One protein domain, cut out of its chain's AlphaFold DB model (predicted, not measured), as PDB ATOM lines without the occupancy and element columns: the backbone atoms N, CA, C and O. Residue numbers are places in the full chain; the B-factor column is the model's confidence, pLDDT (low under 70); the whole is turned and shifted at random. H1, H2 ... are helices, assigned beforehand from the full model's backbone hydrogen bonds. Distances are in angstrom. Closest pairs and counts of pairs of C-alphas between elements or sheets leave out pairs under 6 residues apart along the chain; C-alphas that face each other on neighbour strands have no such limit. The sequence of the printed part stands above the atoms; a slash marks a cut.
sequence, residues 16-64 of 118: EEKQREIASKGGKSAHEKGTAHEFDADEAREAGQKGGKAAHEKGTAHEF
ATOM      1  N   GLU A  16       5.866 -60.249  47.432       90.12
ATOM      2  CA  GLU A  16       5.421 -60.022  48.817       90.12
ATOM      3  C   GLU A  16       4.616 -61.194  49.390       90.12
ATOM      4  O   GLU A  16       4.789 -61.551  50.558       90.12
ATOM      5  N   GLU A  17       3.769 -61.836  48.579       91.56
ATOM      6  CA  GLU A  17       3.016 -63.020  49.009       91.56
ATOM      7  C   GLU A  17       3.955 -64.163  49.400       91.56
ATOM      8  O   GLU A  17       3.785 -64.796  50.446       91.56
ATOM      9  N   LYS A  18       5.010 -64.373  48.609       90.25
ATOM     10  CA  LYS A  18       6.010 -65.411  48.852       90.25
ATOM     11  C   LYS A  18       6.879 -65.084  50.066       90.25
ATOM     12  O   LYS A  18       7.157 -65.974  50.868       90.25
ATOM     13  N   GLN A  19       7.257 -63.819  50.252       92.50
ATOM     14  CA  GLN A  19       7.954 -63.371  51.462       92.50
ATOM     15  C   GLN A  19       7.102 -63.608  52.711       92.50
ATOM     16  O   GLN A  19       7.589 -64.167  53.695       92.50
ATOM     17  N   ARG A  20       5.815 -63.245  52.669       92.88
ATOM     18  CA  ARG A  20       4.881 -63.451  53.783       92.88
ATOM     19  C   ARG A  20       4.699 -64.931  54.097       92.88
ATOM     20  O   ARG A  20       4.698 -65.301  55.268       92.88
ATOM     21  N   GLU A  21       4.576 -65.779  53.079       92.19
ATOM     22  CA  GLU A  21       4.457 -67.224  53.269       92.19
ATOM     23  C   GLU A  21       5.705 -67.807  53.942       92.19
ATOM     24  O   GLU A  21       5.594 -68.549  54.920       92.19
ATOM     25  N   ILE A  22       6.898 -67.440  53.464       90.50
ATOM     26  CA  ILE A  22       8.164 -67.917  54.031       90.50
ATOM     27  C   ILE A  22       8.361 -67.378  55.455       90.50
ATOM     28  O   ILE A  22       8.736 -68.145  56.340       90.50
ATOM     29  N   ALA A  23       8.059 -66.103  55.715       91.00
ATOM     30  CA  ALA A  23       8.112 -65.520  57.057       91.00
ATOM     31  C   ALA A  23       7.129 -66.212  58.015       91.00
ATOM     32  O   ALA A  23       7.491 -66.562  59.138       91.00
ATOM     33  N   SER A  24       5.903 -66.479  57.553       90.38
ATOM     34  CA  SER A  24       4.888 -67.194  58.331       90.38
ATOM     35  C   SER A  24       5.330 -68.620  58.657       90.38
ATOM     36  O   SER A  24       5.210 -69.052  59.804       90.38
ATOM     37  N   LYS A  25       5.892 -69.345  57.680       91.19
ATOM     38  CA  LYS A  25       6.466 -70.684  57.889       91.19
ATOM     39  C   LYS A  25       7.643 -70.645  58.861       91.19
ATOM     40  O   LYS A  25       7.690 -71.468  59.766       91.19
ATOM     41  N   GLY A  26       8.540 -69.668  58.729       88.06
ATOM     42  CA  GLY A  26       9.676 -69.479  59.631       88.06
ATOM     43  C   GLY A  26       9.248 -69.260  61.083       88.06
ATOM     44  O   GLY A  26       9.755 -69.940  61.971       88.06
ATOM     45  N   GLY A  27       8.263 -68.387  61.316       84.62
ATOM     46  CA  GLY A  27       7.708 -68.149  62.651       84.62
ATOM     47  C   GLY A  27       7.056 -69.396  63.250       84.62
ATOM     48  O   GLY A  27       7.366 -69.777  64.375       84.62
ATOM     49  N   LYS A  28       6.214 -70.095  62.476       84.50
ATOM     50  CA  LYS A  28       5.577 -71.350  62.914       84.50
ATOM     51  C   LYS A  28       6.604 -72.429  63.248       84.50
ATOM     52  O   LYS A  28       6.512 -73.046  64.302       84.50
ATOM     53  N   SER A  29       7.604 -72.623  62.389       84.50
ATOM     54  CA  SER A  29       8.674 -73.591  62.633       84.50
ATOM     55  C   SER A  29       9.524 -73.239  63.853       84.50
ATOM     56  O   SER A  29       9.994 -74.151  64.522       84.50
ATOM     57  N   ALA A  30       9.737 -71.956  64.155       84.62
ATOM     58  CA  ALA A  30      10.488 -71.549  65.340       84.62
ATOM     59  C   ALA A  30       9.750 -71.902  66.643       84.62
ATOM     60  O   ALA A  30      10.393 -72.367  67.587       84.62
ATOM     61  N   HIS A  31       8.423 -71.734  66.661       79.69
ATOM     62  CA  HIS A  31       7.564 -72.185  67.759       79.69
ATOM     63  C   HIS A  31       7.505 -73.713  67.846       79.69
ATOM     64  O   HIS A  31       7.723 -74.263  68.915       79.69
ATOM     65  N   GLU A  32       7.298 -74.410  66.725       81.00
ATOM     66  CA  GLU A  32       7.235 -75.881  66.698       81.00
ATOM     67  C   GLU A  32       8.543 -76.535  67.172       81.00
ATOM     68  O   GLU A  32       8.525 -77.556  67.852       81.00
ATOM     69  N   LYS A  33       9.694 -75.932  66.848       83.94
ATOM     70  CA  LYS A  33      11.017 -76.414  67.270       83.94
ATOM     71  C   LYS A  33      11.412 -75.985  68.688       83.94
ATOM     72  O   LYS A  33      12.524 -76.304  69.100       83.94
ATOM     73  N   GLY A  34      10.571 -75.227  69.401       77.62
ATOM     74  CA  GLY A  34      10.877 -74.709  70.744       77.62
ATOM     75  C   GLY A  34      12.056 -73.727  70.784       77.62
ATOM     76  O   GLY A  34      12.671 -73.519  71.821       77.62
ATOM     77  N   THR A  35      12.424 -73.155  69.634       79.94
ATOM     78  CA  THR A  35      13.493 -72.142  69.541       79.94
ATOM     79  C   THR A  35      12.975 -70.730  69.796       79.94
ATOM     80  O   THR A  35      13.757 -69.828  70.087       79.94
ATOM     81  N   ALA A  36      11.664 -70.531  69.644       80.12
ATOM     82  CA  ALA A  36      10.997 -69.299  70.018       80.12
ATOM     83  C   ALA A  36      10.692 -69.297  71.519       80.12
ATOM     84  O   ALA A  36      10.479 -70.346  72.121       80.12
ATOM     85  N   HIS A  37      10.631 -68.096  72.088       76.06
ATOM     86  CA  HIS A  37      10.139 -67.889  73.442       76.06
ATOM     87  C   HIS A  37       8.661 -68.285  73.534       76.06
ATOM     88  O   HIS A  37       7.851 -67.847  72.707       76.06
ATOM     89  N   GLU A  38       8.319 -69.131  74.502       77.62
ATOM     90  CA  GLU A  38       6.931 -69.479  74.791       77.62
ATOM     91  C   GLU A  38       6.334 -68.376  75.661       77.62
ATOM     92  O   GLU A  38       6.834 -68.064  76.735       77.62
ATOM     93  N   PHE A  39       5.282 -67.728  75.166       74.69
ATOM     94  CA  PHE A  39       4.598 -66.696  75.931       74.69
ATOM     95  C   PHE A  39       3.641 -67.356  76.915       74.69
ATOM     96  O   PHE A  39       2.489 -67.642  76.580       74.69
ATOM     97  N   ASP A  40       4.115 -67.567  78.137       85.31
ATOM     98  CA  ASP A  40       3.260 -67.965  79.245       85.31
ATOM     99  C   ASP A  40       2.294 -66.833  79.623       85.31
ATOM    100  O   ASP A  40       2.605 -65.639  79.537       85.31
ATOM    101  N   ALA A  41       1.094 -67.198  80.081       87.06
ATOM    102  CA  ALA A  41       0.070 -66.226  80.471       87.06
ATOM    103  C   ALA A  41       0.535 -65.311  81.620       87.06
ATOM    104  O   ALA A  41       0.172 -64.130  81.666       87.06
ATOM    105  N   ASP A  42       1.341 -65.843  82.538       85.38
ATOM    106  CA  ASP A  42       1.901 -65.080  83.650       85.38
ATOM    107  C   ASP A  42       2.964 -64.088  83.182       85.38
ATOM    108  O   ASP A  42       2.945 -62.931  83.605       85.38
ATOM    109  N   GLU A  43       3.811 -64.477  82.230       86.12
ATOM    110  CA  GLU A  43       4.803 -63.573  81.659       86.12
ATOM    111  C   GLU A  43       4.152 -62.459  80.835       86.12
ATOM    112  O   GLU A  43       4.513 -61.291  80.974       86.12
ATOM    113  N   ALA A  44       3.128 -62.780  80.040       89.31
ATOM    114  CA  ALA A  44       2.360 -61.773  79.313       89.31
ATOM    115  C   ALA A  44       1.732 -60.745  80.272       89.31
ATOM    116  O   ALA A  44       1.740 -59.538  80.007       89.31
ATOM    117  N   ARG A  45       1.223 -61.212  81.421       89.88
ATOM    118  CA  ARG A  45       0.678 -60.347  82.471       89.88
ATOM    119  C   ARG A  45       1.769 -59.483  83.103       89.88
ATOM    120  O   ARG A  45       1.547 -58.284  83.282       89.88
ATOM    121  N   GLU A  46       2.925 -60.052  83.434       90.44
ATOM    122  CA  GLU A  46       4.035 -59.317  84.047       90.44
ATOM    123  C   GLU A  46       4.611 -58.262  83.090       90.44
ATOM    124  O   GLU A  46       4.773 -57.097  83.468       90.44
ATOM    125  N   ALA A  47       4.822 -58.625  81.824       90.88
ATOM    126  CA  ALA A  47       5.270 -57.717  80.775       90.88
ATOM    127  C   ALA A  47       4.269 -56.575  80.550       90.88
ATOM    128  O   ALA A  47       4.669 -55.410  80.481       90.88
ATOM    129  N   GLY A  48       2.968 -56.880  80.515       90.62
ATOM    130  CA  GLY A  48       1.910 -55.873  80.430       90.62
ATOM    131  C   GLY A  48       1.919 -54.914  81.623       90.62
ATOM    132  O   GLY A  48       1.877 -53.696  81.441       90.62
ATOM    133  N   GLN A  49       2.051 -55.435  82.847       92.19
ATOM    134  CA  GLN A  49       2.161 -54.608  84.053       92.19
ATOM    135  C   GLN A  49       3.403 -53.716  84.023       92.19
ATOM    136  O   GLN A  49       3.318 -52.529  84.341       92.19
ATOM    137  N   LYS A  50       4.557 -54.270  83.645       93.81
ATOM    138  CA  LYS A  50       5.819 -53.529  83.558       93.81
ATOM    139  C   LYS A  50       5.752 -52.440  82.493       93.81
ATOM    140  O   LYS A  50       6.161 -51.315  82.765       93.81
ATOM    141  N   GLY A  51       5.197 -52.745  81.322       91.81
ATOM    142  CA  GLY A  51       4.988 -51.782  80.243       91.81
ATOM    143  C   GLY A  51       4.059 -50.643  80.656       91.81
ATOM    144  O   GLY A  51       4.400 -49.480  80.460       91.81
ATOM    145  N   GLY A  52       2.938 -50.964  81.310       90.00
ATOM    146  CA  GLY A  52       2.015 -49.961  81.844       90.00
ATOM    147  C   GLY A  52       2.673 -49.052  82.884       90.00
ATOM    148  O   GLY A  52       2.608 -47.831  82.763       90.00
ATOM    149  N   LYS A  53       3.381 -49.631  83.865       90.62
ATOM    150  CA  LYS A  53       4.128 -48.864  84.880       90.62
ATOM    151  C   LYS A  53       5.182 -47.957  84.247       90.62
ATOM    152  O   LYS A  53       5.239 -46.778  84.574       90.62
ATOM    153  N   ALA A  54       5.965 -48.486  83.307       91.31
ATOM    154  CA  ALA A  54       6.993 -47.722  82.614       91.31
ATOM    155  C   ALA A  54       6.404 -46.585  81.764       91.31
ATOM    156  O   ALA A  54       6.996 -45.512  81.697       91.31
ATOM    157  N   ALA A  55       5.251 -46.791  81.122       89.12
ATOM    158  CA  ALA A  55       4.570 -45.740  80.369       89.12
ATOM    159  C   ALA A  55       4.069 -44.613  81.286       89.12
ATOM    160  O   ALA A  55       4.203 -43.443  80.934       89.12
ATOM    161  N   HIS A  56       3.545 -44.953  82.468       86.38
ATOM    162  CA  HIS A  56       3.155 -43.962  83.472       86.38
ATOM    163  C   HIS A  56       4.359 -43.187  84.014       86.38
ATOM    164  O   HIS A  56       4.310 -41.964  84.075       86.38
ATOM    165  N   GLU A  57       5.457 -43.869  84.347       88.94
ATOM    166  CA  GLU A  57       6.688 -43.223  84.829       88.94
ATOM    167  C   GLU A  57       7.288 -42.269  83.786       88.94
ATOM    168  O   GLU A  57       7.756 -41.184  84.119       88.94
ATOM    169  N   LYS A  58       7.238 -42.652  82.507       91.06
ATOM    170  CA  LYS A  58       7.748 -41.842  81.392       91.06
ATOM    171  C   LYS A  58       6.780 -40.751  80.925       91.06
ATOM    172  O   LYS A  58       7.126 -40.015  80.006       91.06
ATOM    173  N   GLY A  59       5.572 -40.672  81.493       87.12
ATOM    174  CA  GLY A  59       4.532 -39.736  81.057       87.12
ATOM    175  C   GLY A  59       4.007 -39.995  79.638       87.12
ATOM    176  O   GLY A  59       3.419 -39.110  79.029       87.12
ATOM    177  N   THR A  60       4.236 -41.189  79.082       88.38
ATOM    178  CA  THR A  60       3.737 -41.581  77.752       88.38
ATOM    179  C   THR A  60       2.414 -42.341  77.826       88.38
ATOM    180  O   THR A  60       1.885 -42.753  76.796       88.38
ATOM    181  N   ALA A  61       1.916 -42.613  79.034       86.06
ATOM    182  CA  ALA A  61       0.611 -43.221  79.234       86.06
ATOM    183  C   ALA A  61      -0.509 -42.240  78.858       86.06
ATOM    184  O   ALA A  61      -0.405 -41.044  79.112       86.06
ATOM    185  N   HIS A  62      -1.590 -42.765  78.278       83.19
ATOM    186  CA  HIS A  62      -2.804 -41.983  78.050       83.19
ATOM    187  C   HIS A  62      -3.458 -41.663  79.393       83.19
ATOM    188  O   HIS A  62      -3.778 -42.573  80.164       83.19
ATOM    189  N   GLU A  63      -3.648 -40.378  79.672       84.12
ATOM    190  CA  GLU A  63      -4.405 -39.928  80.832       84.12
ATOM    191  C   GLU A  63      -5.870 -39.800  80.442       84.12
ATOM    192  O   GLU A  63      -6.251 -38.928  79.669       84.12
ATOM    193  N   PHE A  64      -6.694 -40.695  80.979       82.06
ATOM    194  CA  PHE A  64      -8.134 -40.600  80.813       82.06
ATOM    195  C   PHE A  64      -8.680 -39.529  81.748       82.06
ATOM    196  O   PHE A  64      -8.490 -39.604  82.968       82.06
TER     197      PHE A  64
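What this domain is: This is residues 16 to 64 of the 118 residues of an uncharacterized protein of Halomonadaceae bacterium (UniProt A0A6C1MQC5). Two helices of equal residue count stand apart as the arms of a wide, open V, with a stretch of backbone across its base and a short tail, residues 58 to 64, after the second arm. The arms do not pack on each other, and the V has no core. The printed part has 49 residues with two named helices, H1 then H2, and no named strand; the class is all helix. It is extended, with a radius of gyration of the C-alphas of 16.6 A, and only just flat, spanning 42 by 28 by 15 A.

How they stand to each other: Look first at H1, residues 16 to 32, of which 16 to 26 and 29 to 32 stand free. Go on through a short link of 8 residues to H2, residues 41 to 57, of which 41 to 50 and 54 to 57 stand free. H1 and H2 are apart, with no C-alpha of the one within 8 A of the other. In both helices every O i to N i+4 pair is within hydrogen-bond range.

Where its parts are: Find C-alpha 16 at (5.421, -60.022, 48.817); H1 runs 24.0 A from there to C-alpha 32. H2 begins at C-alpha 41 and runs 24.3 A to C-alpha 57 at (6.688, -43.223, 84.829).

The domain as a whole: The two C-alphas farthest apart, of Lys 18 and Phe 64, are 42.9 A apart. The printed part has no cut, and no printed residue has a pLDDT under 70.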